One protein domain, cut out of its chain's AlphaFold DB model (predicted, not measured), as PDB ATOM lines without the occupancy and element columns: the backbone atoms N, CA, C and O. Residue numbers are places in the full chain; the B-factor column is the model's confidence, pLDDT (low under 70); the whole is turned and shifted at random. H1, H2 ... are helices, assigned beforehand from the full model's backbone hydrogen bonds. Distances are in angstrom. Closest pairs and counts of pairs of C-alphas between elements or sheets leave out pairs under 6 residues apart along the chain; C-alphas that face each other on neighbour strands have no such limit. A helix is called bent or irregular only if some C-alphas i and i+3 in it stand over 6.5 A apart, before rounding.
ATOM      1  N   GLU A 210     235.256 209.503 216.796       72.44
ATOM      2  CA  GLU A 210     234.465 210.689 216.462       72.44
ATOM      3  C   GLU A 210     233.885 210.623 215.038       72.44
ATOM      4  O   GLU A 210     232.886 211.274 214.732       72.44
ATOM      5  N   TYR A 211     234.472 209.796 214.166       81.38
ATOM      6  CA  TYR A 211     234.086 209.635 212.764       81.38
ATOM      7  C   TYR A 211     233.528 208.240 212.476       81.38
ATOM      8  O   TYR A 211     233.712 207.715 211.380       81.38
ATOM      9  N   ASN A 212     232.795 207.647 213.425       84.56
ATOM     10  CA  ASN A 212     232.223 206.298 213.299       84.56
ATOM     11  C   ASN A 212     231.430 206.056 212.001       84.56
ATOM     12  O   ASN A 212     231.397 204.936 211.493       84.56
ATOM     13  N   HIS A 213     230.834 207.099 211.418       86.62
ATOM     14  CA  HIS A 213     230.149 207.010 210.127       86.62
ATOM     15  C   HIS A 213     231.081 206.628 208.964       86.62
ATOM     16  O   HIS A 213     230.586 206.182 207.940       86.62
ATOM     17  N   LEU A 214     232.405 206.750 209.105       88.31
ATOM     18  CA  LEU A 214     233.410 206.328 208.123       88.31
ATOM     19  C   LEU A 214     233.966 204.917 208.388       88.31
ATOM     20  O   LEU A 214     234.699 204.412 207.542       88.31
ATOM     21  N   ASN A 215     233.607 204.255 209.501       86.50
ATOM     22  CA  ASN A 215     234.146 202.933 209.880       86.50
ATOM     23  C   ASN A 215     233.876 201.839 208.839       86.50
ATOM     24  O   ASN A 215     234.609 200.857 208.770       86.50
ATOM     25  N   HIS A 216     232.834 202.001 208.021       90.00
ATOM     26  CA  HIS A 216     232.488 201.063 206.952       90.00
ATOM     27  C   HIS A 216     233.430 201.149 205.735       90.00
ATOM     28  O   HIS A 216     233.331 200.326 204.826       90.00
ATOM     29  N   LEU A 217     234.330 202.139 205.685       90.62
ATOM     30  CA  LEU A 217     235.263 202.349 204.581       90.62
ATOM     31  C   LEU A 217     236.691 201.945 204.981       90.62
ATOM     32  O   LEU A 217     237.196 202.415 206.001       90.62
ATOM     33  N   PRO A 218     237.402 201.153 204.155       89.88
ATOM     34  CA  PRO A 218     238.808 200.846 204.396       89.88
ATOM     35  C   PRO A 218     239.683 202.107 204.436       89.88
ATOM     36  O   PRO A 218     239.522 203.016 203.615       89.88
ATOM     37  N   MET A 219     240.683 202.130 205.325       85.38
ATOM     38  CA  MET A 219     241.639 203.244 205.439       85.38
ATOM     39  C   MET A 219     242.376 203.547 204.124       85.38
ATOM     40  O   MET A 219     242.648 204.708 203.817       85.38
ATOM     41  N   SER A 220     242.663 202.524 203.312       87.94
ATOM     42  CA  SER A 220     243.248 202.679 201.973       87.94
ATOM     43  C   SER A 220     242.320 203.441 201.021       87.94
ATOM     44  O   SER A 220     242.763 204.351 200.321       87.94
ATOM     45  N   THR A 221     241.020 203.140 201.041       90.50
ATOM     46  CA  THR A 221     240.000 203.842 200.255       90.50
ATOM     47  C   THR A 221     239.860 205.295 200.695       90.50
ATOM     48  O   THR A 221     239.821 206.188 199.849       90.50
ATOM     49  N   LEU A 222     239.832 205.556 202.006       89.12
ATOM     50  CA  LEU A 222     239.792 206.918 202.550       89.12
ATOM     51  C   LEU A 222     241.022 207.727 202.122       89.12
ATOM     52  O   LEU A 222     240.885 208.859 201.655       89.12
ATOM     53  N   ARG A 223     242.215 207.122 202.192       86.56
ATOM     54  CA  ARG A 223     243.462 207.729 201.709       86.56
ATOM     55  C   ARG A 223     243.390 208.060 200.217       86.56
ATOM     56  O   ARG A 223     243.720 209.180 199.838       86.56
ATOM     57  N   ASN A 224     242.941 207.126 199.381       89.94
ATOM     58  CA  ASN A 224     242.839 207.339 197.934       89.94
ATOM     59  C   ASN A 224     241.830 208.441 197.587       89.94
ATOM     60  O   ASN A 224     242.123 209.293 196.752       89.94
ATOM     61  N   ARG A 225     240.679 208.484 198.271       90.69
ATOM     62  CA  ARG A 225     239.693 209.566 198.120       90.69
ATOM     63  C   ARG A 225     240.277 210.921 198.508       90.69
ATOM     64  O   ARG A 225     240.074 211.894 197.791       90.69
ATOM     65  N   LEU A 226     241.039 210.986 199.599       86.81
ATOM     66  CA  LEU A 226     241.696 212.220 200.023       86.81
ATOM     67  C   LEU A 226     242.739 212.697 199.001       86.81
ATOM     68  O   LEU A 226     242.805 213.893 198.723       86.81
ATOM     69  N   ILE A 227     243.533 211.785 198.430       87.19
ATOM     70  CA  ILE A 227     244.504 212.106 197.369       87.19
ATOM     71  C   ILE A 227     243.782 212.625 196.124       87.19
ATOM     72  O   ILE A 227     244.171 213.659 195.587       87.19
ATOM     73  N   LEU A 228     242.707 211.951 195.704       91.44
ATOM     74  CA  LEU A 228     241.888 212.380 194.574       91.44
ATOM     75  C   LEU A 228     241.332 213.791 194.796       91.44
ATOM     76  O   LEU A 228     241.432 214.629 193.908       91.44
ATOM     77  N   LEU A 229     240.802 214.078 195.989       90.19
ATOM     78  CA  LEU A 229     240.312 215.413 196.334       90.19
ATOM     79  C   LEU A 229     241.428 216.464 196.270       90.19
ATOM     80  O   LEU A 229     241.172 217.570 195.790       90.19
ATOM     81  N   HIS A 230     242.650 216.141 196.719       87.94
ATOM     82  CA  HIS A 230     243.805 217.052 196.635       87.94
ATOM     83  C   HIS A 230     244.146 217.358 195.181       87.94
ATOM     84  O   HIS A 230     244.164 218.522 194.794       87.94
ATOM     85  N   GLN A 231     244.335 216.319 194.366       89.25
ATOM     86  CA  GLN A 231     244.667 216.471 192.952       89.25
ATOM     87  C   GLN A 231     243.578 217.231 192.191       89.25
ATOM     88  O   GLN A 231     243.879 218.152 191.438       89.25
ATOM     89  N   PHE A 232     242.308 216.899 192.432       90.56
ATOM     90  CA  PHE A 232     241.182 217.618 191.844       90.56
ATOM     91  C   PHE A 232     241.173 219.092 192.262       90.56
ATOM     92  O   PHE A 232     241.004 219.963 191.413       90.56
ATOM     93  N   SER A 233     241.396 219.392 193.547       90.19
ATOM     94  CA  SER A 233     241.428 220.775 194.042       90.19
ATOM     95  C   SER A 233     242.579 221.576 193.432       90.19
ATOM     96  O   SER A 233     242.383 222.726 193.045       90.19
ATOM     97  N   ASP A 234     243.758 220.971 193.299       86.25
ATOM     98  CA  ASP A 234     244.936 221.618 192.717       86.25
ATOM     99  C   ASP A 234     244.784 221.884 191.214       86.25
ATOM    100  O   ASP A 234     245.322 222.870 190.714       86.25
ATOM    101  N   LEU A 235     244.010 221.059 190.502       88.00
ATOM    102  CA  LEU A 235     243.666 221.286 189.096       88.00
ATOM    103  C   LEU A 235     242.535 222.310 188.928       88.00
ATOM    104  O   LEU A 235     242.618 223.185 188.069       88.00
ATOM    105  N   TYR A 236     241.484 222.219 189.748       86.50
ATOM    106  CA  TYR A 236     240.270 223.026 189.601       86.50
ATOM    107  C   TYR A 236     240.427 224.459 190.125       86.50
ATOM    108  O   TYR A 236     239.967 225.415 189.495       86.50
ATOM    109  N   CYS A 237     241.070 224.646 191.283       85.94
ATOM    110  CA  CYS A 237     241.179 225.970 191.895       85.94
ATOM    111  C   CYS A 237     241.851 227.003 190.959       85.94
ATOM    112  O   CYS A 237     241.319 228.108 190.840       85.94
ATOM    113  N   PRO A 238     242.961 226.702 190.249       84.31
ATOM    114  CA  PRO A 238     243.595 227.662 189.339       84.31
ATOM    115  C   PRO A 238     242.728 228.090 188.151       84.31
ATOM    116  O   PRO A 238     242.864 229.221 187.689       84.31
ATOM    117  N   ILE A 239     241.845 227.211 187.667       84.12
ATOM    118  CA  ILE A 239     240.965 227.484 186.519       84.12
ATOM    119  C   ILE A 239     239.621 228.092 186.928       84.12
ATOM    120  O   ILE A 239     238.864 228.513 186.063       84.12
ATOM    121  N   THR A 240     239.320 228.191 188.227       76.50
ATOM    122  CA  THR A 240     238.047 228.738 188.730       76.50
ATOM    123  C   THR A 240     237.695 230.128 188.161       76.50
ATOM    124  O   THR A 240     236.523 230.343 187.870       76.50
ATOM    125  N   PRO A 241     238.643 231.065 187.922       73.50
ATOM    126  CA  PRO A 241     238.328 232.345 187.274       73.50
ATOM    127  C   PRO A 241     237.828 232.235 185.825       73.50
ATOM    128  O   PRO A 241     237.240 233.186 185.319       73.50
ATOM    129  N   LEU A 242     238.077 231.106 185.150       77.06
ATOM    130  CA  LEU A 242     237.627 230.829 183.781       77.06
ATOM    131  C   LEU A 242     236.218 230.210 183.742       77.06
ATOM    132  O   LEU A 242     235.656 230.044 182.663       77.06
ATOM    133  N   VAL A 243     235.653 229.860 184.902       72.19
ATOM    134  CA  VAL A 243     234.327 229.246 185.036       72.19
ATOM    135  C   VAL A 243     233.305 230.335 185.369       72.19
ATOM    136  O   VAL A 243     233.529 231.155 186.261       72.19
ATOM    137  N   ASN A 244     232.170 230.368 184.665       64.94
ATOM    138  CA  ASN A 244     231.126 231.364 184.916       64.94
ATOM    139  C   ASN A 244     230.359 231.048 186.213       64.94
ATOM    140  O   ASN A 244     229.392 230.294 186.226       64.94
ATOM    141  N   LEU A 245     230.774 231.666 187.319       63.38
ATOM    142  CA  LEU A 245     230.229 231.412 188.659       63.38
ATOM    143  C   LEU A 245     228.799 231.928 188.893       63.38
ATOM    144  O   LEU A 245     228.217 231.619 189.930       63.38
ATOM    145  N   LYS A 246     228.243 232.756 187.998       57.47
ATOM    146  CA  LYS A 246     226.941 233.407 188.230       57.47
ATOM    147  C   LYS A 246     225.736 232.511 187.941       57.47
ATOM    148  O   LYS A 246     224.661 232.799 188.453       57.47
ATOM    149  N   GLU A 247     225.915 231.445 187.168       55.38
ATOM    150  CA  GLU A 247     224.817 230.583 186.703       55.38
ATOM    151  C   GLU A 247     224.996 229.111 187.104       55.38
ATOM    152  O   GLU A 247     224.089 228.304 186.916       55.38
ATOM    153  N   ASP A 248     226.140 228.751 187.699       55.78
ATOM    154  CA  ASP A 248     226.554 227.356 187.806       55.78
ATOM    155  C   ASP A 248     226.413 226.805 189.237       55.78
ATOM    156  O   ASP A 248     227.279 226.976 190.105       55.78
ATOM    157  N   CYS A 249     225.303 226.101 189.489       60.47
ATOM    158  CA  CYS A 249     225.026 225.396 190.748       60.47
ATOM    159  C   CYS A 249     226.138 224.398 191.123       60.47
ATOM    160  O   CYS A 249     226.383 224.135 192.305       60.47
ATOM    161  N   VAL A 250     226.872 223.906 190.121       64.88
ATOM    162  CA  VAL A 250     228.008 222.994 190.267       64.88
ATOM    163  C   VAL A 250     229.101 223.609 191.141       64.88
ATOM    164  O   VAL A 250     229.617 222.937 192.036       64.88
ATOM    165  N   THR A 251     229.413 224.899 190.984       65.00
ATOM    166  CA  THR A 251     230.507 225.511 191.756       65.00
ATOM    167  C   THR A 251     230.165 225.656 193.245       65.00
ATOM    168  O   THR A 251     231.038 225.503 194.107       65.00
ATOM    169  N   VAL A 252     228.887 225.869 193.574       68.25
ATOM    170  CA  VAL A 252     228.406 225.914 194.966       68.25
ATOM    171  C   VAL A 252     228.568 224.549 195.641       68.25
ATOM    172  O   VAL A 252     229.041 224.473 196.778       68.25
ATOM    173  N   CYS A 253     228.260 223.464 194.927       73.56
ATOM    174  CA  CYS A 253     228.466 222.097 195.410       73.56
ATOM    175  C   CYS A 253     229.957 221.761 195.574       73.56
ATOM    176  O   CYS A 253     230.355 221.195 196.596       73.56
ATOM    177  N   LEU A 254     230.799 222.168 194.616       78.56
ATOM    178  CA  LEU A 254     232.242 221.915 194.656       78.56
ATOM    179  C   LEU A 254     232.937 222.626 195.830       78.56
ATOM    180  O   LEU A 254     233.865 222.075 196.424       78.56
ATOM    181  N   ARG A 255     232.466 223.813 196.247       75.12
ATOM    182  CA  ARG A 255     233.055 224.580 197.367       75.12
ATOM    183  C   ARG A 255     233.229 223.749 198.645       75.12
ATOM    184  O   ARG A 255     234.238 223.926 199.343       75.12
ATOM    185  N   LYS A 256     232.273 222.856 198.936       77.44
ATOM    186  CA  LYS A 256     232.252 222.001 200.137       77.44
ATOM    187  C   LYS A 256     233.253 220.842 200.084       77.44
ATOM    188  O   LYS A 256     233.666 220.373 201.136       77.44
ATOM    189  N   ILE A 257     233.659 220.407 198.889       83.50
ATOM    190  CA  ILE A 257     234.570 219.262 198.703       83.50
ATOM    191  C   ILE A 257     236.007 219.678 198.366       83.50
ATOM    192  O   ILE A 257     236.934 218.897 198.571       83.50
ATOM    193  N   LEU A 258     236.208 220.905 197.873       85.75
ATOM    194  CA  LEU A 258     237.537 221.448 197.596       85.75
ATOM    195  C   LEU A 258     238.345 221.609 198.886       85.75
ATOM    196  O   LEU A 258     237.841 222.089 199.909       85.75
ATOM    197  N   ILE A 259     239.633 221.284 198.819       87.38
ATOM    198  CA  ILE A 259     240.518 221.345 199.981       87.38
ATOM    199  C   ILE A 259     240.887 222.794 200.322       87.38
ATOM    200  O   ILE A 259     241.249 223.564 199.427       87.38
ATOM    201  N   PRO A 260     240.815 223.188 201.614       82.25
ATOM    202  CA  PRO A 260     241.085 224.557 202.055       82.25
ATOM    203  C   PRO A 260     242.419 225.120 201.566       82.25
ATOM    204  O   PRO A 260     242.452 226.222 201.039       82.25
ATOM    205  N   ARG A 261     243.500 224.335 201.628       82.06
ATOM    206  CA  ARG A 261     244.839 224.788 201.222       82.06
ATOM    207  C   ARG A 261     244.899 225.264 199.764       82.06
ATOM    208  O   ARG A 261     245.525 226.287 199.484       82.06
ATOM    209  N   SER A 262     244.257 224.543 198.845       82.19
ATOM    210  CA  SER A 262     244.220 224.905 197.421       82.19
ATOM    211  C   SER A 262     243.342 226.145 197.198       82.19
ATOM    212  O   SER A 262     243.737 227.050 196.459       82.19
ATOM    213  N   LYS A 263     242.209 226.246 197.917       82.19
ATOM    214  CA  LYS A 263     241.343 227.441 197.929       82.19
ATOM    215  C   LYS A 263     242.095 228.682 198.416       82.19
ATOM    216  O   LYS A 263     242.074 229.708 197.738       82.19
ATOM    217  N   ASP A 264     242.807 228.575 199.535       83.00
ATOM    218  CA  ASP A 264     243.550 229.677 200.151       83.00
ATOM    219  C   ASP A 264     244.653 230.209 199.235       83.00
ATOM    220  O   ASP A 264     244.851 231.418 199.134       83.00
ATOM    221  N   SER A 265     245.365 229.314 198.545       81.06
ATOM    222  CA  SER A 265     246.428 229.683 197.604       81.06
ATOM    223  C   SER A 265     245.895 230.549 196.457       81.06
ATOM    224  O   SER A 265     246.412 231.638 196.191       81.06
ATOM    225  N   VAL A 266     244.810 230.106 195.816       81.81
ATOM    226  CA  VAL A 266     244.185 230.844 194.709       81.81
ATOM    227  C   VAL A 266     243.546 232.137 195.196       81.81
ATOM    228  O   VAL A 266     243.709 233.179 194.562       81.81
ATOM    229  N   PHE A 267     242.883 232.103 196.351       82.56
ATOM    230  CA  PHE A 267     242.319 233.291 196.976       82.56
ATOM    231  C   PHE A 267     243.393 234.357 197.241       82.56
ATOM    232  O   PHE A 267     243.242 235.499 196.807       82.56
ATOM    233  N   ARG A 268     244.528 233.981 197.848       83.12
ATOM    234  CA  ARG A 268     245.665 234.888 198.077       83.12
ATOM    235  C   ARG A 268     246.212 235.460 196.772       83.12
ATOM    236  O   ARG A 268     246.470 236.660 196.708       83.12
ATOM    237  N   LYS A 269     246.353 234.638 195.728       82.06
ATOM    238  CA  LYS A 269     246.815 235.092 194.407       82.06
ATOM    239  C   LYS A 269     245.861 236.127 193.803       82.06
ATOM    240  O   LYS A 269     246.316 237.168 193.336       82.06
ATOM    241  N   ASN A 270     244.551 235.882 193.862       82.44
ATOM    242  CA  ASN A 270     243.533 236.823 193.383       82.44
ATOM    243  C   ASN A 270     243.576 238.146 194.149       82.44
ATOM    244  O   ASN A 270     243.594 239.211 193.538       82.44
ATOM    245  N   ILE A 271     243.686 238.092 195.476       82.50
ATOM    246  CA  ILE A 271     243.838 239.288 196.305       82.50
ATOM    247  C   ILE A 271     245.099 240.071 195.912       82.50
ATOM    248  O   ILE A 271     245.006 241.273 195.669       82.50
ATOM    249  N   GLN A 272     246.246 239.404 195.755       79.81
ATOM    250  CA  GLN A 272     247.509 240.035 195.349       79.81
ATOM    251  C   GLN A 272     247.450 240.702 193.970       79.81
ATOM    252  O   GLN A 272     248.105 241.724 193.768       79.81
ATOM    253  N   MET A 273     246.681 240.155 193.022       81.06
ATOM    254  CA  MET A 273     246.488 240.770 191.699       81.06
ATOM    255  C   MET A 273     245.718 242.089 191.773       81.06
ATOM    256  O   MET A 273     245.913 242.955 190.929       81.06
ATOM    257  N   THR A 274     244.881 242.267 192.795       81.81
ATOM    258  CA  THR A 274     244.138 243.517 192.995       81.81
ATOM    259  C   THR A 274     244.938 244.587 193.754       81.81
ATOM    260  O   THR A 274     244.518 245.739 193.802       81.81
ATOM    261  N   MET A 275     246.088 244.246 194.349       78.81
ATOM    262  CA  MET A 275     246.876 245.188 195.155       78.81
ATOM    263  C   MET A 275     247.618 246.216 194.298       78.81
ATOM    264  O   MET A 275     248.240 245.873 193.293       78.81
TER     265      MET A 275
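What this domain is: This is residues 210 to 275 of the 520 residues of the protein "HERC2" of Bugula neritina (UniProt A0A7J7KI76). A long helix, H2, makes most of the longest axis, and a second helix, H4, runs the same way beside its later part and on past its end, the two overlapping over a short stretch. The short helix H3 lies near H2, and residues 244 to 250, of which 249 and 250 belong to H3, stick out where the chain turns back from H2, while the short helix H1 sits apart near the beginning of H2. The printed part has 66 residues with four named helices, in the order H1, H2, H3, H4, and no named strand; the class is all helix. It is loose, with a radius of gyration of the C-alphas of 14.8 A, and elongated, spanning 46 by 25 by 21 A.

How they stand to each other: H2, residues 219 to 242, is the longest helix and has a kink of 35 degrees near residue 236. H4, residues 260 to 274, touches H2 at a shallow tilt of 14 degrees, and they run the same way. Their closest C-alphas, those of Asp 234 and Ser 262, are 5.8 A apart. H2 touches H4 with residues 230 to 238 alone, and H4 touches H2 with residues 262 to 266 alone. H3, residues 249 to 255, is near H2, with 5 pairs of C-alphas within 10 A, but is apart from H4. H1, residues 210 to 214, is only just apart from H2, at a closest C-alpha distance of 8.5 A, and is apart from H3 and H4. In H3 and H4 every O i to N i+4 pair is within hydrogen-bond range, in H2 16 of 20 are, and in H1 0 of 1, beside 1 of 2 O i to N i+3 pairs.

Where its parts are: H2 runs 35.3 A from C-alpha 219 at (241.639, 203.244, 205.439) to C-alpha 242 at (237.627, 230.829, 183.781). It is irregular, with C-alphas 238 and 241 7.3 A apart; H1 is irregular too, with C-alphas 210 and 213 8.5 A apart. H4 measures 21.2 A and ends with C-alpha 274 at (244.138, 243.517, 192.995). H3 measures 10.4 A and H1 9.5 A.

The domain as a whole: The two C-alphas farthest apart, those of His 216 and Met 275, are 47.9 A from each other. The printed part has no cut. The links from H1 to H2 and from H3 to H4 are tight, the link from H2 to H3 is short, and no link is long. Residues 215 to 221, of which 219 to 221 belong to H2, stand free, as do residues 244 to 250. The mean pLDDT of the printed part is 81.0, and residues 244 to 252 are under 70.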